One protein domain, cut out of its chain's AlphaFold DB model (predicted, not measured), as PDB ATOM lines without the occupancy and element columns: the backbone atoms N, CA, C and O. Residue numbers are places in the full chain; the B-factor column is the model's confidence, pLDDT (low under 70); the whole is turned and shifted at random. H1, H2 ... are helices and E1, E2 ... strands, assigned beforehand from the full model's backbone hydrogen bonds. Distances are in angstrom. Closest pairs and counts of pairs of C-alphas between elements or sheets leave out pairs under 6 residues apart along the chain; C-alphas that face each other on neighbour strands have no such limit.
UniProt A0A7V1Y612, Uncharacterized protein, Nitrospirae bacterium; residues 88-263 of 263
ATOM      1  N   THR A  88     -32.438  38.594 -59.612       50.09
ATOM      2  CA  THR A  88     -31.871  39.540 -58.654       50.09
ATOM      3  C   THR A  88     -32.819  39.664 -57.456       50.09
ATOM      4  O   THR A  88     -33.958  39.186 -57.499       50.09
ATOM      5  N   ALA A  89     -32.403  40.359 -56.395       46.12
ATOM      6  CA  ALA A  89     -33.300  40.706 -55.287       46.12
ATOM      7  C   ALA A  89     -34.544  41.506 -55.745       46.12
ATOM      8  O   ALA A  89     -35.590  41.429 -55.105       46.12
ATOM      9  N   ALA A  90     -34.452  42.223 -56.873       44.88
ATOM     10  CA  ALA A  90     -35.542  42.993 -57.478       44.88
ATOM     11  C   ALA A  90     -36.269  42.252 -58.618       44.88
ATOM     12  O   ALA A  90     -37.150  42.820 -59.267       44.88
ATOM     13  N   SER A  91     -35.902  41.000 -58.907       46.12
ATOM     14  CA  SER A  91     -36.534  40.246 -59.987       46.12
ATOM     15  C   SER A  91     -37.964  39.854 -59.648       46.12
ATOM     16  O   SER A  91     -38.420  39.950 -58.515       46.12
ATOM     17  N   THR A  92     -38.709  39.435 -60.666       43.22
ATOM     18  CA  THR A  92     -40.060  38.896 -60.504       43.22
ATOM     19  C   THR A  92     -40.079  37.470 -61.040       43.22
ATOM     20  O   THR A  92     -40.013  37.291 -62.257       43.22
ATOM     21  N   PRO A  93     -40.155  36.456 -60.162       44.41
ATOM     22  CA  PRO A  93     -40.176  36.501 -58.708       44.41
ATOM     23  C   PRO A  93     -38.816  36.920 -58.150       44.41
ATOM     24  O   PRO A  93     -37.768  36.690 -58.760       44.41
ATOM     25  N   ALA A  94     -38.866  37.571 -56.992       49.66
ATOM     26  CA  ALA A  94     -37.675  37.987 -56.276       49.66
ATOM     27  C   ALA A  94     -36.888  36.751 -55.844       49.66
ATOM     28  O   ALA A  94     -37.456  35.663 -55.696       49.66
ATOM     29  N   LEU A  95     -35.594  36.929 -55.585       53.81
ATOM     30  CA  LEU A  95     -34.804  35.950 -54.849       53.81
ATOM     31  C   LEU A  95     -35.332  35.881 -53.397       53.81
ATOM     32  O   LEU A  95     -34.777  36.484 -52.478       53.81
ATOM     33  N   LEU A  96     -36.468  35.208 -53.198       51.75
ATOM     34  CA  LEU A  96     -37.025  34.916 -51.883       51.75
ATOM     35  C   LEU A  96     -35.946  34.142 -51.115       51.75
ATOM     36  O   LEU A  96     -35.504  33.087 -51.565       51.75
ATOM     37  N   ASN A  97     -35.510  34.692 -49.981       62.06
ATOM     38  CA  ASN A  97     -34.443  34.172 -49.114       62.06
ATOM     39  C   ASN A  97     -32.989  34.481 -49.523       62.06
ATOM     40  O   ASN A  97     -32.076  33.777 -49.091       62.06
ATOM     41  N   ALA A  98     -32.732  35.542 -50.300       70.25
ATOM     42  CA  ALA A  98     -31.367  36.062 -50.419       70.25
ATOM     43  C   ALA A  98     -30.785  36.366 -49.019       70.25
ATOM     44  O   ALA A  98     -31.471  37.005 -48.211       70.25
ATOM     45  N   PRO A  99     -29.551  35.927 -48.710       76.06
ATOM     46  CA  PRO A  99     -28.838  36.379 -47.527       76.06
ATOM     47  C   PRO A  99     -28.717  37.901 -47.534       76.06
ATOM     48  O   PRO A  99     -28.271  38.478 -48.524       76.06
ATOM     49  N   THR A 100     -29.106  38.548 -46.443       82.88
ATOM     50  CA  THR A 100     -28.931  39.993 -46.282       82.88
ATOM     51  C   THR A 100     -28.269  40.304 -44.956       82.88
ATOM     52  O   THR A 100     -28.491  39.630 -43.947       82.88
ATOM     53  N   LEU A 101     -27.451  41.349 -44.963       87.12
ATOM     54  CA  LEU A 101     -26.820  41.914 -43.784       87.12
ATOM     55  C   LEU A 101     -27.083  43.419 -43.771       87.12
ATOM     56  O   LEU A 101     -26.910  44.095 -44.782       87.12
ATOM     57  N   THR A 102     -27.512  43.953 -42.635       89.56
ATOM     58  CA  THR A 102     -27.785  45.383 -42.470       89.56
ATOM     59  C   THR A 102     -27.308  45.867 -41.113       89.56
ATOM     60  O   THR A 102     -27.354  45.145 -40.117       89.56
ATOM     61  N   PHE A 103     -26.853  47.116 -41.053       89.81
ATOM     62  CA  PHE A 103     -26.635  47.795 -39.783       89.81
ATOM     63  C   PHE A 103     -27.970  48.321 -39.268       89.81
ATOM     64  O   PHE A 103     -28.651  49.070 -39.966       89.81
ATOM     65  N   THR A 104     -28.346  47.937 -38.055       91.69
ATOM     66  CA  THR A 104     -29.638  48.315 -37.463       91.69
ATOM     67  C   THR A 104     -29.507  49.285 -36.305       91.69
ATOM     68  O   THR A 104     -30.454  50.014 -36.017       91.69
ATOM     69  N   SER A 105     -28.336  49.357 -35.670       93.12
ATOM     70  CA  SER A 105     -28.066  50.378 -34.661       93.12
ATOM     71  C   SER A 105     -26.585  50.720 -34.559       93.12
ATOM     72  O   SER A 105     -25.734  49.831 -34.577       93.12
ATOM     73  N   VAL A 106     -26.278  52.005 -34.386       93.56
ATOM     74  CA  VAL A 106     -24.944  52.507 -34.026       93.56
ATOM     75  C   VAL A 106     -25.108  53.404 -32.806       93.56
ATOM     76  O   VAL A 106     -25.762  54.441 -32.873       93.56
ATOM     77  N   GLY A 107     -24.574  52.983 -31.660       91.75
ATOM     78  CA  GLY A 107     -24.695  53.726 -30.402       91.75
ATOM     79  C   GLY A 107     -26.137  53.916 -29.922       91.75
ATOM     80  O   GLY A 107     -26.436  54.918 -29.285       91.75
ATOM     81  N   GLY A 108     -27.041  52.989 -30.260       90.12
ATOM     82  CA  GLY A 108     -28.471  53.091 -29.943       90.12
ATOM     83  C   GLY A 108     -29.292  53.871 -30.975       90.12
ATOM     84  O   GLY A 108     -30.517  53.843 -30.914       90.12
ATOM     85  N   MET A 109     -28.651  54.508 -31.959       89.75
ATOM     86  CA  MET A 109     -29.324  55.260 -33.018       89.75
ATOM     87  C   MET A 109     -29.579  54.373 -34.239       89.75
ATOM     88  O   MET A 109     -28.691  53.638 -34.672       89.75
ATOM     89  N   ALA A 110     -30.788  54.445 -34.798       89.12
ATOM     90  CA  ALA A 110     -31.151  53.721 -36.012       89.12
ATOM     91  C   ALA A 110     -30.647  54.470 -37.262       89.12
ATOM     92  O   ALA A 110     -30.877  55.678 -37.370       89.12
ATOM     93  N   PRO A 111     -29.989  53.788 -38.213       85.25
ATOM     94  CA  PRO A 111     -29.633  54.378 -39.501       85.25
ATOM     95  C   PRO A 111     -30.875  54.694 -40.352       85.25
ATOM     96  O   PRO A 111     -31.913  54.047 -40.180       85.25
ATOM     97  N   PRO A 112     -30.793  55.642 -41.303       80.06
ATOM     98  CA  PRO A 112     -31.841  55.837 -42.300       80.06
ATOM     99  C   PRO A 112     -31.991  54.587 -43.182       80.06
ATOM    100  O   PRO A 112     -31.040  53.831 -43.370       80.06
ATOM    101  N   GLY A 113     -33.181  54.387 -43.765       71.25
ATOM    102  CA  GLY A 113     -33.476  53.204 -44.591       71.25
ATOM    103  C   GLY A 113     -32.584  53.060 -45.831       71.25
ATOM    104  O   GLY A 113     -32.365  51.950 -46.305       71.25
ATOM    105  N   THR A 114     -32.034  54.172 -46.317       72.50
ATOM    106  CA  THR A 114     -31.004  54.222 -47.360       72.50
ATOM    107  C   THR A 114     -29.867  55.117 -46.867       72.50
ATOM    108  O   THR A 114     -29.922  56.335 -47.069       72.50
ATOM    109  N   PRO A 115     -28.872  54.562 -46.158       74.38
ATOM    110  CA  PRO A 115     -27.694  55.322 -45.771       74.38
ATOM    111  C   PRO A 115     -26.944  55.794 -47.018       74.38
ATOM    112  O   PRO A 115     -27.116  55.224 -48.090       74.38
ATOM    113  N   THR A 116     -26.147  56.848 -46.892       74.88
ATOM    114  CA  THR A 116     -25.471  57.524 -48.007       74.88
ATOM    115  C   THR A 116     -23.972  57.247 -48.054       74.88
ATOM    116  O   THR A 116     -23.349  57.515 -49.078       74.88
ATOM    117  N   ALA A 117     -23.385  56.720 -46.969       75.62
ATOM    118  CA  ALA A 117     -21.940  56.470 -46.847       75.62
ATOM    119  C   ALA A 117     -21.058  57.711 -47.046       75.62
ATOM    120  O   ALA A 117     -19.886  57.606 -47.418       75.62
ATOM    121  N   SER A 118     -21.612  58.901 -46.836       79.19
ATOM    122  CA  SER A 118     -20.887  60.136 -47.084       79.19
ATOM    123  C   SER A 118     -19.920  60.461 -45.945       79.19
ATOM    124  O   SER A 118     -20.260  60.359 -44.769       79.19
ATOM    125  N   TYR A 119     -18.722  60.941 -46.292       83.81
ATOM    126  CA  TYR A 119     -17.803  61.554 -45.325       83.81
ATOM    127  C   TYR A 119     -18.182  62.996 -44.965       83.81
ATOM    128  O   TYR A 119     -17.629  63.551 -44.020       83.81
ATOM    129  N   THR A 120     -19.088  63.627 -45.715       84.00
ATOM    130  CA  THR A 120     -19.492  65.024 -45.493       84.00
ATOM    131  C   THR A 120     -20.799  65.144 -44.717       84.00
ATOM    132  O   THR A 120     -20.945  66.070 -43.922       84.00
ATOM    133  N   THR A 121     -21.720  64.196 -44.897       84.44
ATOM    134  CA  THR A 121     -23.013  64.156 -44.203       84.44
ATOM    135  C   THR A 121     -23.151  62.814 -43.503       84.44
ATOM    136  O   THR A 121     -23.244  61.783 -44.160       84.44
ATOM    137  N   ALA A 122     -23.159  62.819 -42.171       87.12
ATOM    138  CA  ALA A 122     -23.285  61.589 -41.401       87.12
ATOM    139  C   ALA A 122     -24.716  61.027 -41.473       87.12
ATOM    140  O   ALA A 122     -25.679  61.748 -41.214       87.12
ATOM    141  N   ASP A 123     -24.839  59.726 -41.746       85.44
ATOM    142  CA  ASP A 123     -26.121  59.005 -41.694       85.44
ATOM    143  C   ASP A 123     -26.631  58.839 -40.252       85.44
ATOM    144  O   ASP A 123     -27.833  58.799 -39.998       85.44
ATOM    145  N   VAL A 124     -25.704  58.749 -39.294       89.75
ATOM    146  CA  VAL A 124     -25.973  58.686 -37.856       89.75
ATOM    147  C   VAL A 124     -25.018  59.641 -37.147       89.75
ATOM    148  O   VAL A 124     -23.808  59.579 -37.357       89.75
ATOM    149  N   SER A 125     -25.557  60.499 -36.280       91.50
ATOM    150  CA  SER A 125     -24.762  61.363 -35.405       91.50
ATOM    151  C   SER A 125     -24.750  60.801 -33.987       91.50
ATOM    152  O   SER A 125     -25.807  60.543 -33.407       91.50
ATOM    153  N   LEU A 126     -23.555  60.602 -33.436       89.38
ATOM    154  CA  LEU A 126     -23.376  60.151 -32.060       89.38
ATOM    155  C   LEU A 126     -23.334  61.361 -31.114       89.38
ATOM    156  O   LEU A 126     -22.609  62.319 -31.392       89.38
ATOM    157  N   PRO A 127     -24.061  61.339 -29.979       87.88
ATOM    158  CA  PRO A 127     -23.954  62.386 -28.965       87.88
ATOM    159  C   PRO A 127     -22.505  62.600 -28.507       87.88
ATOM    160  O   PRO A 127     -21.762  61.636 -28.335       87.88
ATOM    161  N   ALA A 128     -22.110  63.843 -28.222       81.88
ATOM    162  CA  ALA A 128     -20.736  64.167 -27.811       81.88
ATOM    163  C   ALA A 128     -20.277  63.451 -26.520       81.88
ATOM    164  O   ALA A 128     -19.084  63.254 -26.317       81.88
ATOM    165  N   ALA A 129     -21.219  63.045 -25.661       84.44
ATOM    166  CA  ALA A 129     -20.956  62.287 -24.435       84.44
ATOM    167  C   ALA A 129     -20.889  60.760 -24.648       84.44
ATOM    168  O   ALA A 129     -20.762  60.011 -23.679       84.44
ATOM    169  N   THR A 130     -21.006  60.280 -25.892       87.00
ATOM    170  CA  THR A 130     -20.918  58.847 -26.197       87.00
ATOM    171  C   THR A 130     -19.527  58.339 -25.833       87.00
ATOM    172  O   THR A 130     -18.517  58.843 -26.320       87.00
ATOM    173  N   THR A 131     -19.470  57.332 -24.968       90.00
ATOM    174  CA  THR A 131     -18.222  56.687 -24.562       90.00
ATOM    175  C   THR A 131     -17.815  55.633 -25.587       90.00
ATOM    176  O   THR A 131     -18.634  54.837 -26.043       90.00
ATOM    177  N   ASN A 132     -16.533  55.625 -25.953       91.44
ATOM    178  CA  ASN A 132     -15.944  54.533 -26.722       91.44
ATOM    179  C   ASN A 132     -15.600  53.362 -25.778       91.44
ATOM    180  O   ASN A 132     -15.118  53.616 -24.670       91.44
ATOM    181  N   PRO A 133     -15.752  52.095 -26.210       94.62
ATOM    182  CA  PRO A 133     -16.267  51.654 -27.508       94.62
ATOM    183  C   PRO A 133     -17.800  51.730 -27.612       94.62
ATOM    184  O   PRO A 133     -18.526  51.497 -26.650       94.62
ATOM    185  N   VAL A 134     -18.284  51.998 -28.822       95.38
ATOM    186  CA  VAL A 134     -19.701  52.137 -29.166       95.38
ATOM    187  C   VAL A 134     -20.267  50.801 -29.641       95.38
ATOM    188  O   VAL A 134     -19.655  50.097 -30.444       95.38
ATOM    189  N   SER A 135     -21.467  50.457 -29.176       95.62
ATOM    190  CA  SER A 135     -22.186  49.268 -29.642       95.62
ATOM    191  C   SER A 135     -22.706  49.462 -31.067       95.62
ATOM    192  O   SER A 135     -23.477  50.388 -31.326       95.62
ATOM    193  N   VAL A 136     -22.329  48.562 -31.974       95.88
ATOM    194  CA  VAL A 136     -22.832  48.485 -33.351       95.88
ATOM    195  C   VAL A 136     -23.576  47.169 -33.525       95.88
ATOM    196  O   VAL A 136     -23.007  46.099 -33.313       95.88
ATOM    197  N   VAL A 137     -24.853  47.248 -33.894       95.50
ATOM    198  CA  VAL A 137     -25.743  46.096 -34.058       95.50
ATOM    199  C   VAL A 137     -25.999  45.852 -35.538       95.50
ATOM    200  O   VAL A 137     -26.368  46.761 -36.284       95.50
ATOM    201  N   LEU A 138     -25.802  44.602 -35.937       94.19
ATOM    202  CA  LEU A 138     -26.089  44.079 -37.260       94.19
ATOM    203  C   LEU A 138     -27.298  43.157 -37.179       94.19
ATOM    204  O   LEU A 138     -27.404  42.353 -36.251       94.19
ATOM    205  N   THR A 139     -28.158  43.235 -38.186       92.81
ATOM    206  CA  THR A 139     -29.214  42.257 -38.423       92.81
ATOM    207  C   THR A 139     -28.906  41.493 -39.698       92.81
ATOM    208  O   THR A 139     -28.540  42.061 -40.723       92.81
ATOM    209  N   ALA A 140     -29.048  40.181 -39.606       90.62
ATOM    210  CA  ALA A 140     -28.759  39.220 -40.644       90.62
ATOM    211  C   ALA A 140     -30.033  38.425 -40.948       90.62
ATOM    212  O   ALA A 140     -30.656  37.896 -40.025       90.62
ATOM    213  N   ALA A 141     -30.413  38.315 -42.218       85.94
ATOM    214  CA  ALA A 141     -31.518  37.466 -42.655       85.94
ATOM    215  C   ALA A 141     -31.014  36.400 -43.625       85.94
ATOM    216  O   ALA A 141     -30.140  36.660 -44.450       85.94
ATOM    217  N   ASN A 142     -31.578  35.198 -43.522       80.81
ATOM    218  CA  ASN A 142     -31.200  34.022 -44.309       80.81
ATOM    219  C   ASN A 142     -29.708  33.676 -44.184       80.81
ATOM    220  O   ASN A 142     -29.045  33.291 -45.148       80.81
ATOM    221  N   LEU A 143     -29.183  33.835 -42.969       83.00
ATOM    222  CA  LEU A 143     -27.794  33.582 -42.610       83.00
ATOM    223  C   LEU A 143     -27.736  32.578 -41.451       83.00
ATOM    224  O   LEU A 143     -28.581  32.641 -40.552       83.00
ATOM    225  N   PRO A 144     -26.757  31.653 -41.427       84.56
ATOM    226  CA  PRO A 144     -26.609  30.724 -40.315       84.56
ATOM    227  C   PRO A 144     -26.498  31.453 -38.970       84.56
ATOM    228  O   PRO A 144     -25.660  32.341 -38.790       84.56
ATOM    229  N   VAL A 145     -27.324  31.054 -38.002       87.75
ATOM    230  CA  VAL A 145     -27.186  31.524 -36.617       87.75
ATOM    231  C   VAL A 145     -25.841  31.046 -36.069       87.75
ATOM    232  O   VAL A 145     -25.427  29.916 -36.335       87.75
ATOM    233  N   GLY A 146     -25.159  31.899 -35.313       88.00
ATOM    234  CA  GLY A 146     -23.805  31.659 -34.825       88.00
ATOM    235  C   GLY A 146     -22.711  32.293 -35.692       88.00
ATOM    236  O   GLY A 146     -21.543  32.261 -35.304       88.00
ATOM    237  N   THR A 147     -23.074  32.898 -36.829       87.06
ATOM    238  CA  THR A 147     -22.131  33.591 -37.721       87.06
ATOM    239  C   THR A 147     -21.487  34.778 -37.006       87.06
ATOM    240  O   THR A 147     -22.167  35.551 -36.330       87.06
ATOM    241  N   VAL A 148     -20.172  34.920 -37.167       91.62
ATOM    242  CA  VAL A 148     -19.393  36.076 -36.708       91.62
ATOM    243  C   VAL A 148     -19.108  36.969 -37.913       91.62
ATOM    244  O   VAL A 148     -18.675  36.480 -38.955       91.62
ATOM    245  N   PHE A 149     -19.347  38.271 -37.769       92.12
ATOM    246  CA  PHE A 149     -19.144  39.261 -38.824       92.12
ATOM    247  C   PHE A 149     -17.907  40.104 -38.530       92.12
ATOM    248  O   PHE A 149     -17.623  40.419 -37.375       92.12
ATOM    249  N   THR A 150     -17.211  40.529 -39.580       93.00
ATOM    250  CA  THR A 150     -16.133  41.515 -39.487       93.00
ATOM    251  C   THR A 150     -16.682  42.880 -39.863       93.00
ATOM    252  O   THR A 150     -17.069  43.091 -41.009       93.00
ATOM    253  N   VAL A 151     -16.690  43.811 -38.914       92.88
ATOM    254  CA  VAL A 151     -17.021  45.224 -39.111       92.88
ATOM    255  C   VAL A 151     -15.742  45.999 -39.375       92.88
ATOM    256  O   VAL A 151     -14.823  45.994 -38.557       92.88
ATOM    257  N   ARG A 152     -15.688  46.703 -40.499       91.12
ATOM    258  CA  ARG A 152     -14.623  47.625 -40.858       91.12
ATOM    259  C   ARG A 152     -15.091  49.058 -40.655       91.12
ATOM    260  O   ARG A 152     -16.133  49.463 -41.162       91.12
ATOM    261  N   VAL A 153     -14.280  49.823 -39.937       92.81
ATOM    262  CA  VAL A 153     -14.450  51.264 -39.757       92.81
ATOM    263  C   VAL A 153     -13.458  51.956 -40.662       92.81
ATOM    264  O   VAL A 153     -12.267  51.651 -40.626       92.81
ATOM    265  N   ILE A 154     -13.939  52.886 -41.474       89.94
ATOM    266  CA  ILE A 154     -13.131  53.657 -42.410       89.94
ATOM    267  C   ILE A 154     -13.315  55.124 -42.035       89.94
ATOM    268  O   ILE A 154     -14.299  55.742 -42.439       89.94
ATOM    269  N   PRO A 155     -12.443  55.684 -41.189       91.38
ATOM    270  CA  PRO A 155     -12.563  57.074 -40.784       91.38
ATOM    271  C   PRO A 155     -12.062  58.020 -41.878       91.38
ATOM    272  O   PRO A 155     -11.120  57.692 -42.595       91.38
ATOM    273  N   GLN A 156     -12.633  59.224 -41.964       90.19
ATOM    274  CA  GLN A 156     -12.247  60.216 -42.979       90.19
ATOM    275  C   GLN A 156     -10.755  60.591 -42.937       90.19
ATOM    276  O   GLN A 156     -10.130  60.765 -43.981       90.19
ATOM    277  N   PHE A 157     -10.185  60.720 -41.732       89.25
ATOM    278  CA  PHE A 157      -8.819  61.213 -41.516       89.25
ATOM    279  C   PHE A 157      -7.950  60.259 -40.683       89.25
ATOM    280  O   PHE A 157      -7.003  60.688 -40.029       89.25
ATOM    281  N   ALA A 158      -8.266  58.961 -40.669       87.88
ATOM    282  CA  ALA A 158      -7.459  57.966 -39.964       87.88
ATOM    283  C   ALA A 158      -7.400  56.631 -40.715       87.88
ATOM    284  O   ALA A 158      -8.176  56.374 -41.634       87.88
ATOM    285  N   ALA A 159      -6.462  55.773 -40.310       86.94
ATOM    286  CA  ALA A 159      -6.342  54.439 -40.880       86.94
ATOM    287  C   ALA A 159      -7.604  53.599 -40.590       86.94
ATOM    288  O   ALA A 159      -8.136  53.664 -39.476       86.94
ATOM    289  N   PRO A 160      -8.075  52.783 -41.551       87.88
ATOM    290  CA  PRO A 160      -9.193  51.879 -41.327       87.88
ATOM    291  C   PRO A 160      -8.880  50.835 -40.253       87.88
ATOM    292  O   PRO A 160      -7.776  50.292 -40.211       87.88
ATOM    293  N   THR A 161      -9.870  50.503 -39.430       92.31
ATOM    294  CA  THR A 161      -9.772  49.459 -38.402       92.31
ATOM    295  C   THR A 161     -10.818  48.375 -38.639       92.31
ATOM    296  O   THR A 161     -11.763  48.553 -39.409       92.31
ATOM    297  N   SER A 162     -10.640  47.203 -38.031       92.44
ATOM    298  CA  SER A 162     -11.605  46.105 -38.127       92.44
ATOM    299  C   SER A 162     -11.831  45.462 -36.767       92.44
ATOM    300  O   SER A 162     -10.898  45.305 -35.984       92.44
ATOM    301  N   VAL A 163     -13.084  45.115 -36.498       95.06
ATOM    302  CA  VAL A 163     -13.566  44.494 -35.263       95.06
ATOM    303  C   VAL A 163     -14.501  43.358 -35.641       95.06
ATOM    304  O   VAL A 163     -15.294  43.490 -36.567       95.06
ATOM    305  N   VAL A 164     -14.431  42.245 -34.919       95.06
ATOM    306  CA  VAL A 164     -15.384  41.143 -35.078       95.06
ATOM    307  C   VAL A 164     -16.565  41.300 -34.124       95.06
ATOM    308  O   VAL A 164     -16.425  41.842 -33.027       95.06
ATOM    309  N   THR A 165     -17.737  40.830 -34.533       96.38
ATOM    310  CA  THR A 165     -18.908  40.747 -33.655       96.38
ATOM    311  C   THR A 165     -18.814  39.555 -32.699       96.38
ATOM    312  O   THR A 165     -18.033  38.627 -32.905       96.38
ATOM    313  N   GLY A 166     -19.697  39.512 -31.699       93.75
ATOM    314  CA  GLY A 166     -20.123  38.229 -31.132       93.75
ATOM    315  C   GLY A 166     -20.853  37.365 -32.173       93.75
ATOM    316  O   GLY A 166     -21.283  37.866 -33.216       93.75
ATOM    317  N   SER A 167     -21.006  36.070 -31.898       93.38
ATOM    318  CA  SER A 167     -21.805  35.167 -32.736       93.38
ATOM    319  C   SER A 167     -23.259  35.629 -32.829       93.38
ATOM    320  O   SER A 167     -23.841  36.043 -31.825       93.38
ATOM    321  N   SER A 168     -23.858  35.532 -34.017       94.31
ATOM    322  CA  SER A 168     -25.253  35.922 -34.204       94.31
ATOM    323  C   SER A 168     -26.217  35.060 -33.385       94.31
ATOM    324  O   SER A 168     -26.018  33.854 -33.229       94.31
ATOM    325  N   THR A 169     -27.282  35.676 -32.877       94.50
ATOM    326  CA  THR A 169     -28.327  35.025 -32.069       94.50
ATOM    327  C   THR A 169     -29.710  35.317 -32.653       94.50
ATOM    328  O   THR A 169     -29.894  36.334 -33.317       94.50
ATOM    329  N   GLY A 170     -30.682  34.422 -32.460       93.12
ATOM    330  CA  GLY A 170     -32.020  34.530 -33.055       93.12
ATOM    331  C   GLY A 170     -32.353  33.337 -33.949       93.12
ATOM    332  O   GLY A 170     -32.073  32.194 -33.587       93.12
ATOM    333  N   THR A 171     -32.959  33.594 -35.107       86.94
ATOM    334  CA  THR A 171     -33.386  32.572 -36.073       86.94
ATOM    335  C   THR A 171     -32.640  32.715 -37.399       86.94
ATOM    336  O   THR A 171     -31.959  33.708 -37.643       86.94
ATOM    337  N   PHE A 172     -32.773  31.726 -38.287       79.81
ATOM    338  CA  PHE A 172     -32.216  31.820 -39.640       79.81
ATOM    339  C   PHE A 172     -32.853  32.961 -40.450       79.81
ATOM    340  O   PHE A 172     -32.160  33.683 -41.163       79.81
ATOM    341  N   ALA A 173     -34.169  33.154 -40.306       81.38
ATOM    342  CA  ALA A 173     -34.895  34.231 -40.975       81.38
ATOM    343  C   ALA A 173     -34.469  35.613 -40.462       81.38
ATOM    344  O   ALA A 173     -34.457  36.579 -41.222       81.38
ATOM    345  N   THR A 174     -34.117  35.732 -39.179       89.75
ATOM    346  CA  THR A 174     -33.606  36.975 -38.595       89.75
ATOM    347  C   THR A 174     -32.732  36.674 -37.382       89.75
ATOM    348  O   THR A 174     -33.210  36.164 -36.366       89.75
ATOM    349  N   SER A 175     -31.458  37.046 -37.466       94.31
ATOM    350  CA  SER A 175     -30.498  36.987 -36.366       94.31
ATOM    351  C   SER A 175     -29.807  38.330 -36.167       94.31
ATOM    352  O   SER A 175     -29.747  39.154 -37.079       94.31
ATOM    353  N   THR A 176     -29.295  38.565 -34.963       96.62
ATOM    354  CA  THR A 176     -28.589  39.793 -34.597       96.62
ATOM    355  C   THR A 176     -27.200  39.484 -34.068       96.62
ATOM    356  O   THR A 176     -26.990  38.479 -33.388       96.62
ATOM    357  N   ALA A 177     -26.242  40.356 -34.373       96.81
ATOM    358  CA  ALA A 177     -24.882  40.296 -33.851       96.81
ATOM    359  C   ALA A 177     -24.401  41.696 -33.465       96.81
ATOM    360  O   ALA A 177     -24.779  42.689 -34.086       96.81
ATOM    361  N   THR A 178     -23.554  41.781 -32.441       97.44
ATOM    362  CA  THR A 178     -23.082  43.060 -31.898       97.44
ATOM    363  C   THR A 178     -21.562  43.129 -31.917       97.44
ATOM    364  O   THR A 178     -20.893  42.175 -31.519       97.44
ATOM    365  N   ALA A 179     -21.025  44.262 -32.370       97.06
ATOM    366  CA  ALA A 179     -19.612  44.622 -32.296       97.06
ATOM    367  C   ALA A 179     -19.410  45.812 -31.345       97.06
ATOM    368  O   ALA A 179     -20.222  46.738 -31.310       97.06
ATOM    369  N   SER A 180     -18.296  45.811 -30.613       97.06
ATOM    370  CA  SER A 180     -17.842  46.951 -29.808       97.06
ATOM    371  C   SER A 180     -16.804  47.743 -30.600       97.06
ATOM    372  O   SER A 180     -15.644  47.348 -30.690       97.06
ATOM    373  N   VAL A 181     -17.229  48.847 -31.206       95.69
ATOM    374  CA  VAL A 181     -16.460  49.589 -32.209       95.69
ATOM    375  C   VAL A 181     -15.936  50.897 -31.628       95.69
ATOM    376  O   VAL A 181     -16.689  51.676 -31.056       95.69
ATOM    377  N   SER A 182     -14.640  51.166 -31.788       94.12
ATOM    378  CA  SER A 182     -14.056  52.458 -31.412       94.12
ATOM    379  C   SER A 182     -14.101  53.422 -32.595       94.12
ATOM    380  O   SER A 182     -13.548  53.121 -33.655       94.12
ATOM    381  N   PHE A 183     -14.743  54.577 -32.412       91.25
ATOM    382  CA  PHE A 183     -14.805  55.636 -33.416       91.25
ATOM    383  C   PHE A 183     -13.846  56.774 -33.057       91.25
ATOM    384  O   PHE A 183     -13.883  57.261 -31.920       91.25
ATOM    385  N   PRO A 184     -13.012  57.249 -33.999       89.50
ATOM    386  CA  PRO A 184     -12.239  58.462 -33.775       89.50
ATOM    387  C   PRO A 184     -13.172  59.666 -33.547       89.50
ATOM    388  O   PRO A 184     -14.133  59.838 -34.303       89.50
ATOM    389  N   PRO A 185     -12.923  60.499 -32.524       86.06
ATOM    390  CA  PRO A 185     -13.797  61.620 -32.199       86.06
ATOM    391  C   PRO A 185     -13.714  62.733 -33.254       86.06
ATOM    392  O   PRO A 185     -12.670  62.954 -33.860       86.06
ATOM    393  N   GLY A 186     -14.812  63.474 -33.428       86.25
ATOM    394  CA  GLY A 186     -14.836  64.709 -34.225       86.25
ATOM    395  C   GLY A 186     -14.788  64.526 -35.745       86.25
ATOM    396  O   GLY A 186     -14.572  65.502 -36.456       86.25
ATOM    397  N   GLN A 187     -14.992  63.310 -36.252       89.44
ATOM    398  CA  GLN A 187     -14.970  63.022 -37.686       89.44
ATOM    399  C   GLN A 187     -15.999  61.961 -38.078       89.44
ATOM    400  O   GLN A 187     -16.455  61.176 -37.247       89.44
ATOM    401  N   VAL A 188     -16.339  61.922 -39.367       90.62
ATOM    402  CA  VAL A 188     -17.240  60.910 -39.927       90.62
ATOM    403  C   VAL A 188     -16.454  59.638 -40.251       90.62
ATOM    404  O   VAL A 188     -15.299  59.686 -40.681       90.62
ATOM    405  N   SER A 189     -17.080  58.485 -40.024       90.75
ATOM    406  CA  SER A 189     -16.551  57.181 -40.426       90.75
ATOM    407  C   SER A 189     -17.590  56.431 -41.245       90.75
ATOM    408  O   SER A 189     -18.762  56.409 -40.882       90.75
ATOM    409  N   VAL A 190     -17.144  55.780 -42.315       89.88
ATOM    410  CA  VAL A 190     -17.958  54.836 -43.081       89.88
ATOM    411  C   VAL A 190     -17.787  53.450 -42.477       89.88
ATOM    412  O   VAL A 190     -16.674  53.037 -42.141       89.88
ATOM    413  N   LEU A 191     -18.896  52.734 -42.329       87.94
ATOM    414  CA  LEU A 191     -18.901  51.357 -41.856       87.94
ATOM    415  C   LEU A 191     -19.171  50.402 -43.014       87.94
ATOM    416  O   LEU A 191     -20.062  50.628 -43.835       87.94
ATOM    417  N   SER A 192     -18.442  49.295 -43.026       84.00
ATOM    418  CA  SER A 192     -18.820  48.110 -43.785       84.00
ATOM    419  C   SER A 192     -18.746  46.876 -42.901       84.00
ATOM    420  O   SER A 192     -18.018  46.847 -41.913       84.00
ATOM    421  N   ALA A 193     -19.539  45.861 -43.206       85.31
ATOM    422  CA  ALA A 193     -19.525  44.583 -42.524       85.31
ATOM    423  C   ALA A 193     -19.520  43.462 -43.551       85.31
ATOM    424  O   ALA A 193     -20.185  43.554 -44.580       85.31
ATOM    425  N   VAL A 194     -18.776  42.403 -43.261       82.25
ATOM    426  CA  VAL A 194     -18.712  41.212 -44.104       82.25
ATOM    427  C   VAL A 194     -18.843  39.960 -43.253       82.25
ATOM    428  O   VAL A 194     -18.308  39.888 -42.145       82.25
ATOM    429  N   ALA A 195     -19.520  38.950 -43.784       81.06
ATOM    430  CA  ALA A 195     -19.430  37.583 -43.290       81.06
ATOM    431  C   ALA A 195     -19.088  36.633 -44.422       81.06
ATOM    432  O   ALA A 195     -19.574  36.775 -45.540       81.06
ATOM    433  N   ASN A 196     -18.295  35.630 -44.069       74.50
ATOM    434  CA  ASN A 196     -18.061  34.452 -44.876       74.50
ATOM    435  C   ASN A 196     -18.670  33.271 -44.134       74.50
ATOM    436  O   ASN A 196     -18.339  33.048 -42.969       74.50
ATOM    437  N   PHE A 197     -19.521  32.500 -44.795       69.56
ATOM    438  CA  PHE A 197     -19.994  31.240 -44.237       69.56
ATOM    439  C   PHE A 197     -19.897  30.144 -45.289       69.56
ATOM    440  O   PHE A 197     -20.245  30.320 -46.459       69.56
ATOM    441  N   THR A 198     -19.375  29.004 -44.851       63.34
ATOM    442  CA  THR A 198     -19.340  27.773 -45.630       63.34
ATOM    443  C   THR A 198     -20.612  26.987 -45.336       63.34
ATOM    444  O   THR A 198     -21.096  26.933 -44.203       63.34
ATOM    445  N   LEU A 199     -21.178  26.362 -46.363       60.03
ATOM    446  CA  LEU A 199     -22.327  25.472 -46.219       60.03
ATOM    447  C   LEU A 199     -21.904  24.064 -46.642       60.03
ATOM    448  O   LEU A 199     -22.213  23.641 -47.758       60.03
ATOM    449  N   PRO A 200     -21.212  23.310 -45.767       53.56
ATOM    450  CA  PRO A 200     -20.665  21.996 -46.117       53.56
ATOM    451  C   PRO A 200     -21.733  20.990 -46.584       53.56
ATOM    452  O   PRO A 200     -21.431  20.069 -47.330       53.56
ATOM    453  N   GLN A 201     -23.002  21.199 -46.215       47.97
ATOM    454  CA  GLN A 201     -24.144  20.353 -46.597       47.97
ATOM    455  C   GLN A 201     -24.699  20.645 -48.009       47.97
ATOM    456  O   GLN A 201     -25.553  19.900 -48.495       47.97
ATOM    457  N   LEU A 202     -24.317  21.778 -48.611       51.47
ATOM    458  CA  LEU A 202     -24.918  22.321 -49.836       51.47
ATOM    459  C   LEU A 202     -23.890  22.659 -50.916       51.47
ATOM    460  O   LEU A 202     -24.299  23.089 -51.989       51.47
ATOM    461  N   ALA A 203     -22.591  22.426 -50.692       54.56
ATOM    462  CA  ALA A 203     -21.556  22.586 -51.720       54.56
ATOM    463  C   ALA A 203     -21.925  21.861 -53.032       54.56
ATOM    464  O   ALA A 203     -21.746  22.407 -54.112       54.56
ATOM    465  N   SER A 204     -22.579  20.694 -52.937       56.06
ATOM    466  CA  SER A 204     -23.082  19.926 -54.088       56.06
ATOM    467  C   SER A 204     -24.399  20.445 -54.698       56.06
ATOM    468  O   SER A 204     -24.913  19.860 -55.650       56.06
ATOM    469  N   ARG A 205     -25.026  21.457 -54.088       60.16
ATOM    470  CA  ARG A 205     -26.290  22.088 -54.516       60.16
ATOM    471  C   ARG A 205     -26.073  23.487 -55.087       60.16
ATOM    472  O   ARG A 205     -26.933  23.956 -55.830       60.16
ATOM    473  N   PHE A 206     -24.951  24.131 -54.771       65.00
ATOM    474  CA  PHE A 206     -24.533  25.346 -55.459       65.00
ATOM    475  C   PHE A 206     -24.120  25.027 -56.903       65.00
ATOM    476  O   PHE A 206     -23.610  23.937 -57.173       65.00
ATOM    477  N   PRO A 207     -24.372  25.941 -57.856       62.91
ATOM    478  CA  PRO A 207     -23.889  25.768 -59.219       62.91
ATOM    479  C   PRO A 207     -22.358  25.703 -59.247       62.91
ATOM    480  O   PRO A 207     -21.692  26.397 -58.483       62.91
ATOM    481  N   LEU A 208     -21.807  24.903 -60.159       68.62
ATOM    482  CA  LEU A 208     -20.380  24.974 -60.463       68.62
ATOM    483  C   LEU A 208     -20.100  26.294 -61.185       68.62
ATOM    484  O   LEU A 208     -20.744  26.593 -62.188       68.62
ATOM    485  N   MET A 209     -19.129  27.059 -60.702       64.88
ATOM    486  CA  MET A 209     -18.613  28.239 -61.388       64.88
ATOM    487  C   MET A 209     -17.429  27.813 -62.251       64.88
ATOM    488  O   MET A 209     -16.388  27.445 -61.722       64.88
ATOM    489  N   ASP A 210     -17.598  27.806 -63.575       64.88
ATOM    490  CA  ASP A 210     -16.573  27.356 -64.533       64.88
ATOM    491  C   ASP A 210     -16.013  25.947 -64.243       64.88
ATOM    492  O   ASP A 210     -14.834  25.664 -64.442       64.88
ATOM    493  N   GLY A 211     -16.870  25.042 -63.755       68.88
ATOM    494  CA  GLY A 211     -16.481  23.679 -63.372       68.88
ATOM    495  C   GLY A 211     -15.908  23.555 -61.957       68.88
ATOM    496  O   GLY A 211     -15.555  22.452 -61.546       68.88
ATOM    497  N   GLU A 212     -15.859  24.650 -61.195       73.00
ATOM    498  CA  GLU A 212     -15.374  24.685 -59.819       73.00
ATOM    499  C   GLU A 212     -16.519  24.814 -58.801       73.00
ATOM    500  O   GLU A 212     -17.479  25.557 -58.999       73.00
ATOM    501  N   GLU A 213     -16.419  24.097 -57.681       71.69
ATOM    502  CA  GLU A 213     -17.386  24.207 -56.587       71.69
ATOM    503  C   GLU A 213     -17.273  25.549 -55.854       71.69
ATOM    504  O   GLU A 213     -16.179  26.051 -55.574       71.69
ATOM    505  N   VAL A 214     -18.431  26.091 -55.473       72.38
ATOM    506  CA  VAL A 214     -18.511  27.216 -54.539       72.38
ATOM    507  C   VAL A 214     -18.079  26.738 -53.154       72.38
ATOM    508  O   VAL A 214     -18.641  25.786 -52.616       72.38
ATOM    509  N   ASP A 215     -17.087  27.410 -52.581       72.25
ATOM    510  CA  ASP A 215     -16.552  27.121 -51.249       72.25
ATOM    511  C   ASP A 215     -17.361  27.840 -50.164       72.25
ATOM    512  O   ASP A 215     -17.793  27.243 -49.172       72.25
ATOM    513  N   ARG A 216     -17.618  29.134 -50.376       70.19
ATOM    514  CA  ARG A 216     -18.295  29.997 -49.405       70.19
ATOM    515  C   ARG A 216     -19.119  31.086 -50.071       70.19
ATOM    516  O   ARG A 216     -18.850  31.499 -51.198       70.19
ATOM    517  N   ILE A 217     -20.097  31.581 -49.322       74.00
ATOM    518  CA  ILE A 217     -20.823  32.801 -49.658       74.00
ATOM    519  C   ILE A 217     -20.262  33.920 -48.788       74.00
ATOM    520  O   ILE A 217     -20.204  33.797 -47.561       74.00
ATOM    521  N   ALA A 218     -19.856  35.001 -49.441       74.62
ATOM    522  CA  ALA A 218     -19.541  36.265 -48.809       74.62
ATOM    523  C   ALA A 218     -20.776  37.167 -48.883       74.62
ATOM    524  O   ALA A 218     -21.337  37.377 -49.955       74.62
ATOM    525  N   VAL A 219     -21.219  37.690 -47.745       74.75
ATOM    526  CA  VAL A 219     -22.291  38.690 -47.690       74.75
ATOM    527  C   VAL A 219     -21.701  39.955 -47.119       74.75
ATOM    528  O   VAL A 219     -21.127  39.930 -46.027       74.75
ATOM    529  N   ALA A 220     -21.830  41.041 -47.866       70.25
ATOM    530  CA  ALA A 220     -21.350  42.343 -47.461       70.25
ATOM    531  C   ALA A 220     -22.520  43.303 -47.249       70.25
ATOM    532  O   ALA A 220     -23.544  43.259 -47.934       70.25
ATOM    533  N   ALA A 221     -22.349  44.172 -46.268       65.94
ATOM    534  CA  ALA A 221     -23.170  45.339 -46.037       65.94
ATOM    535  C   ALA A 221     -22.230  46.533 -45.983       65.94
ATOM    536  O   ALA A 221     -21.398  46.631 -45.082       65.94
ATOM    537  N   THR A 222     -22.356  47.448 -46.927       68.19
ATOM    538  CA  THR A 222     -21.677  48.741 -46.863       68.19
ATOM    539  C   THR A 222     -22.754  49.772 -46.570       68.19
ATOM    540  O   THR A 222     -23.811  49.740 -47.200       68.19
ATOM    541  N   TYR A 223     -22.539  50.672 -45.604       56.31
ATOM    542  CA  TYR A 223     -23.397  51.862 -45.517       56.31
ATOM    543  C   TYR A 223     -23.419  52.533 -46.891       56.31
ATOM    544  O   TYR A 223     -22.371  52.583 -47.520       56.31
ATOM    545  N   GLY A 224     -24.569  53.006 -47.375       45.53
ATOM    546  CA  GLY A 224     -24.678  53.530 -48.747       45.53
ATOM    547  C   GLY A 224     -25.373  52.607 -49.730       45.53
ATOM    548  O   GLY A 224     -25.982  53.074 -50.688       45.53
ATOM    549  N   GLU A 225     -25.259  51.299 -49.512       54.28
ATOM    550  CA  GLU A 225     -25.573  50.308 -50.533       54.28
ATOM    551  C   GLU A 225     -26.493  49.211 -50.001       54.28
ATOM    552  O   GLU A 225     -26.614  48.971 -48.796       54.28
ATOM    553  N   LEU A 226     -27.168  48.535 -50.929       56.50
ATOM    554  CA  LEU A 226     -27.869  47.299 -50.611       56.50
ATOM    555  C   LEU A 226     -26.850  46.231 -50.198       56.50
ATOM    556  O   LEU A 226     -25.709  46.235 -50.657       56.50
ATOM    557  N   SER A 227     -27.276  45.290 -49.354       59.91
ATOM    558  CA  SER A 227     -26.448  44.123 -49.052       59.91
ATOM    559  C   SER A 227     -26.124  43.377 -50.343       59.91
ATOM    560  O   SER A 227     -27.019  43.096 -51.144       59.91
ATOM    561  N   THR A 228     -24.849  43.058 -50.537       65.81
ATOM    562  CA  THR A 228     -24.374  42.297 -51.687       65.81
ATOM    563  C   THR A 228     -24.044  40.876 -51.270       65.81
ATOM    564  O   THR A 228     -23.589  40.608 -50.154       65.81
ATOM    565  N   VAL A 229     -24.302  39.950 -52.184       72.88
ATOM    566  CA  VAL A 229     -23.967  38.536 -52.038       72.88
ATOM    567  C   VAL A 229     -22.915  38.236 -53.090       72.88
ATOM    568  O   VAL A 229     -23.134  38.514 -54.260       72.88
ATOM    569  N   THR A 230     -21.802  37.643 -52.687       75.50
ATOM    570  CA  THR A 230     -20.722  37.213 -53.574       75.50
ATOM    571  C   THR A 230     -20.464  35.739 -53.331       75.50
ATOM    572  O   THR A 230     -20.342  35.288 -52.191       75.50
ATOM    573  N   LEU A 231     -20.385  34.964 -54.403       75.19
ATOM    574  CA  LEU A 231     -19.967  33.575 -54.323       75.19
ATOM    575  C   LEU A 231     -18.449  33.502 -54.461       75.19
ATOM    576  O   LEU A 231     -17.884  34.170 -55.324       75.19
ATOM    577  N   VAL A 232     -17.804  32.673 -53.641       75.50
ATOM    578  CA  VAL A 232     -16.356  32.459 -53.704       75.50
ATOM    579  C   VAL A 232     -16.065  30.981 -53.948       75.50
ATOM    580  O   VAL A 232     -16.533  30.126 -53.192       75.50
ATOM    581  N   THR A 233     -15.314  30.664 -55.006       77.50
ATOM    582  CA  THR A 233     -14.871  29.289 -55.304       77.50
ATOM    583  C   THR A 233     -13.711  28.846 -54.405       77.50
ATOM    584  O   THR A 233     -13.110  29.662 -53.700       77.50
ATOM    585  N   LYS A 234     -13.353  27.553 -54.439       71.19
ATOM    586  CA  LYS A 234     -12.206  27.002 -53.681       71.19
ATOM    587  C   LYS A 234     -10.871  27.664 -54.038       71.19
ATOM    588  O   LYS A 234     -10.024  27.833 -53.166       71.19
ATOM    589  N   SER A 235     -10.696  28.076 -55.288       75.50
ATOM    590  CA  SER A 235      -9.532  28.808 -55.787       75.50
ATOM    591  C   SER A 235      -9.540  30.287 -55.391       75.50
ATOM    592  O   SER A 235      -8.539  30.975 -55.586       75.50
ATOM    593  N   GLY A 236     -10.635  30.775 -54.798       70.56
ATOM    594  CA  GLY A 236     -10.796  32.159 -54.362       70.56
ATOM    595  C   GLY A 236     -11.399  33.085 -55.417       70.56
ATOM    596  O   GLY A 236     -11.383  34.297 -55.215       70.56
ATOM    597  N   LYS A 237     -11.930  32.558 -56.528       75.44
ATOM    598  CA  LYS A 237     -12.602  33.379 -57.540       75.44
ATOM    599  C   LYS A 237     -13.911  33.930 -56.980       75.44
ATOM    600  O   LYS A 237     -14.747  33.163 -56.508       75.44
ATOM    601  N   GLU A 238     -14.080  35.244 -57.067       77.25
ATOM    602  CA  GLU A 238     -15.287  35.953 -56.649       77.25
ATOM    603  C   GLU A 238     -16.211  36.194 -57.842       77.25
ATOM    604  O   GLU A 238     -15.767  36.609 -58.915       77.25
ATOM    605  N   LEU A 239     -17.503  35.940 -57.650       69.50
ATOM    606  CA  LEU A 239     -18.519  36.191 -58.660       69.50
ATOM    607  C   LEU A 239     -19.795  36.709 -58.008       69.50
ATOM    608  O   LEU A 239     -20.283  36.149 -57.019       69.50
ATOM    609  N   HIS A 240     -20.363  37.759 -58.589       67.62
ATOM    610  CA  HIS A 240     -21.663  38.247 -58.162       67.62
ATOM    611  C   HIS A 240     -22.782  37.398 -58.808       67.62
ATOM    612  O   HIS A 240     -22.640  36.976 -59.959       67.62
ATOM    613  N   PRO A 241     -23.894  37.098 -58.105       67.06
ATOM    614  CA  PRO A 241     -24.959  36.242 -58.620       67.06
ATOM    615  C   PRO A 241     -25.513  36.668 -59.979       67.06
ATOM    616  O   PRO A 241     -25.836  35.811 -60.788       67.06
ATOM    617  N   ASP A 242     -25.587  37.962 -60.276       63.78
ATOM    618  CA  ASP A 242     -26.068  38.471 -61.570       63.78
ATOM    619  C   ASP A 242     -25.142  38.150 -62.758       63.78
ATOM    620  O   ASP A 242     -25.598  38.146 -63.901       63.78
ATOM    621  N   GLN A 243     -23.871  37.836 -62.497       66.44
ATOM    622  CA  GLN A 243     -22.883  37.427 -63.496       66.44
ATOM    623  C   GLN A 243     -22.962  35.931 -63.821       66.44
ATOM    624  O   GLN A 243     -22.358  35.484 -64.797       66.44
ATOM    625  N   LEU A 244     -23.695  35.143 -63.028       65.88
ATOM    626  CA  LEU A 244     -23.941  33.739 -63.342       65.88
ATOM    627  C   LEU A 244     -24.882  33.602 -64.544       65.88
ATOM    628  O   LEU A 244     -25.804  34.407 -64.702       65.88
ATOM    629  N   PRO A 245     -24.762  32.520 -65.331       67.56
ATOM    630  CA  PRO A 245     -25.838  32.100 -66.216       67.56
ATOM    631  C   PRO A 245     -27.150  31.973 -65.434       67.56
ATOM    632  O   PRO A 245     -27.167  31.489 -64.301       67.56
ATOM    633  N   VAL A 246     -28.274  32.345 -66.044       61.03
ATOM    634  CA  VAL A 246     -29.606  32.303 -65.404       61.03
ATOM    635  C   VAL A 246     -29.909  30.932 -64.773       61.03
ATOM    636  O   VAL A 246     -30.506  30.850 -63.699       61.03
ATOM    637  N   SER A 247     -29.472  29.838 -65.404       61.16
ATOM    638  CA  SER A 247     -29.630  28.479 -64.865       61.16
ATOM    639  C   SER A 247     -28.955  28.275 -63.522       61.16
ATOM    640  O   SER A 247     -29.472  27.554 -62.671       61.16
ATOM    641  N   ASP A 248     -27.825  28.930 -63.318       67.69
ATOM    642  CA  ASP A 248     -27.035  28.826 -62.107       67.69
ATOM    643  C   ASP A 248     -27.506  29.828 -61.052       67.69
ATOM    644  O   ASP A 248     -27.557  29.475 -59.875       67.69
ATOM    645  N   GLN A 249     -28.006  30.999 -61.461       64.81
ATOM    646  CA  GLN A 249     -28.747  31.910 -60.574       64.81
ATOM    647  C   GLN A 249     -29.944  31.214 -59.916       64.81
ATOM    648  O   GLN A 249     -30.179  31.357 -58.718       64.81
ATOM    649  N   LEU A 250     -30.689  30.410 -60.680       61.50
ATOM    650  CA  LEU A 250     -31.844  29.675 -60.167       61.50
ATOM    651  C   LEU A 250     -31.459  28.494 -59.271       61.50
ATOM    652  O   LEU A 250     -32.133  28.253 -58.269       61.50
ATOM    653  N   LYS A 251     -30.366  27.780 -59.573       68.75
ATOM    654  CA  LYS A 251     -29.817  26.758 -58.661       68.75
ATOM    655  C   LYS A 251     -29.361  27.381 -57.347       68.75
ATOM    656  O   LYS A 251     -29.643  26.827 -56.290       68.75
ATOM    657  N   LEU A 252     -28.713  28.543 -57.416       71.12
ATOM    658  CA  LEU A 252     -28.336  29.326 -56.247       71.12
ATOM    659  C   LEU A 252     -29.574  29.718 -55.428       71.12
ATOM    660  O   LEU A 252     -29.606  29.463 -54.228       71.12
ATOM    661  N   ALA A 253     -30.613  30.261 -56.068       67.69
ATOM    662  CA  ALA A 253     -31.868  30.615 -55.406       67.69
ATOM    663  C   ALA A 253     -32.523  29.406 -54.715       67.69
ATOM    664  O   ALA A 253     -32.933  29.497 -53.561       67.69
ATOM    665  N   ALA A 254     -32.580  28.256 -55.394       65.88
ATOM    666  CA  ALA A 254     -33.129  27.023 -54.837       65.88
ATOM    667  C   ALA A 254     -32.291  26.502 -53.658       65.88
ATOM    668  O   ALA A 254     -32.848  26.122 -52.629       65.88
ATOM    669  N   ALA A 255     -30.960  26.526 -53.770       68.81
ATOM    670  CA  ALA A 255     -30.062  26.142 -52.684       68.81
ATOM    671  C   ALA A 255     -30.265  27.036 -51.450       68.81
ATOM    672  O   ALA A 255     -30.387  26.522 -50.337       68.81
ATOM    673  N   LEU A 256     -30.389  28.351 -51.651       70.69
ATOM    674  CA  LEU A 256     -30.701  29.314 -50.594       70.69
ATOM    675  C   LEU A 256     -32.099  29.096 -49.996       70.69
ATOM    676  O   LEU A 256     -32.259  29.171 -48.784       70.69
ATOM    677  N   GLY A 257     -33.096  28.748 -50.814       63.94
ATOM    678  CA  GLY A 257     -34.436  28.384 -50.347       63.94
ATOM    679  C   GLY A 257     -34.433  27.157 -49.434       63.94
ATOM    680  O   GLY A 257     -35.023  27.185 -48.364       63.94
ATOM    681  N   THR A 258     -33.682  26.105 -49.770       65.44
ATOM    682  CA  THR A 258     -33.611  24.908 -48.907       65.44
ATOM    683  C   THR A 258     -32.933  25.148 -47.554       65.44
ATOM    684  O   THR A 258     -33.084  24.335 -46.641       65.44
ATOM    685  N   LEU A 259     -32.185  26.248 -47.392       63.97
ATOM    686  CA  LEU A 259     -31.612  26.616 -46.096       63.97
ATOM    687  C   LEU A 259     -32.677  27.057 -45.096       63.97
ATOM    688  O   LEU A 259     -32.521  26.774 -43.909       63.97
ATOM    689  N   SER A 260     -33.742  27.722 -45.554       58.28
ATOM    690  CA  SER A 260     -34.820  28.158 -44.665       58.28
ATOM    691  C   SER A 260     -35.694  26.992 -44.193       58.28
ATOM    692  O   SER A 260     -36.280  27.081 -43.120       58.28
ATOM    693  N   GLU A 261     -35.726  25.884 -44.943       52.38
ATOM    694  CA  GLU A 261     -36.552  24.699 -44.661       52.38
ATOM    695  C   GLU A 261     -35.854  23.625 -43.803       52.38
ATOM    696  O   GLU A 261     -36.509  22.725 -43.284       52.38
ATOM    697  N   ARG A 262     -34.523  23.670 -43.645       52.97
ATOM    698  CA  ARG A 262     -33.737  22.615 -42.964       52.97
ATOM    699  C   ARG A 262     -33.554  22.794 -41.449       52.97
ATOM    700  O   ARG A 262     -32.580  22.271 -40.900       52.97
ATOM    701  N   ARG A 263     -34.480  23.469 -40.764       48.06
ATOM    702  CA  ARG A 263     -34.628  23.400 -39.298       48.06
ATOM    703  C   ARG A 263     -36.083  23.475 -38.870       48.06
ATOM    704  O   ARG A 263     -36.699  24.529 -39.122       48.06
TER     705      ARG A 263
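Overview. This is residues 88 to 263 of the 263 residues of an uncharacterized protein of Nitrospirae bacterium (UniProt A0A7V1Y612). Two twisted sheets form a sandwich, only partly face to face with their strands crossed: the larger sheet, E4 E3 E6 E7 E8, is curled, and the smaller sheet, E1 E2 E5, covers part of it. The sheets come close together at E1 with E7 and at E4 with E5; H1 lies at one end of the long axis, beyond the sandwich, and the long link of residues 107 to 133 lies at the other end. The printed part has 176 residues with eight named strands and then one named helix, in the order E1 E2 E3 E4 E5 E6 E7 E8 H1; both sheets are antiparallel. The class is mixed, helices and strands, with 73 residues in named elements, under half of those printed. The whole is compact, with a radius of gyration of the C-alphas of 17.2 A, yet elongated, spanning 52 by 32 by 30 A.

Arrangement. The larger sheet runs E4, residues 161 to 164, E3, 150 to 155, E6, 189 to 198, E7, 214 to 222, and E8, 228 to 233, and is strongly twisted. E6 E7 E8 form a meander, each strand the antiparallel neighbour of the one before. N 193 and O 221 of E6 and E7 are 2.8 A apart, within hydrogen-bond range, as are N 218 and O 230 of E7 and E8, 2.8 A, N 152 and O 192 of E3 and E6, 2.7 A, and N 151 and O 163 of the hairpin E3 and E4, 2.7 A. The other sheet runs E1, residues 100 to 106, E2, 134 to 141, and E5, 175 to 181; N 102 and O 139, 2.9 A, and N 136 and O 179, 2.9 A, are within hydrogen-bond range. In this sandwich, two sheets face to face, the strands of one stand at 45 degrees to those of the other. The closest C-alphas of E1 and E7 are Leu 101 and Ala 221, 5.5 A; those of E4 and E5 are Val 164 and Ala 179, 6.1 A. H1, residues 246 to 261, is not on either sheet; 10 of its 12 O i to N i+4 pairs are within hydrogen-bond range.

Along the chain. E6 is the longest strand at 30.0 A, from C-alpha 189 at (-16.551, 57.181, -40.426). E2 measures 23.2 A, E7 23.1 A, E5 19.3 A and E1 18.0 A, E1 beginning at C-alpha 100 at (-28.931, 39.993, -46.282). H1 measures 23.2 A and ends at C-alpha 261 at (-36.552, 24.699, -44.661).

Size, cuts and confidence. The C-alphas of Ala 129 and Gly 211 are farthest apart, 55.0 A. The printed part has no cut; the links E1 to E2, E6 to E7 and E8 to H1 are long. Mean pLDDT of the printed part is 77.4, with 56 residues under 70, among them 88 to 97, 197 to 211 and 239 to 251.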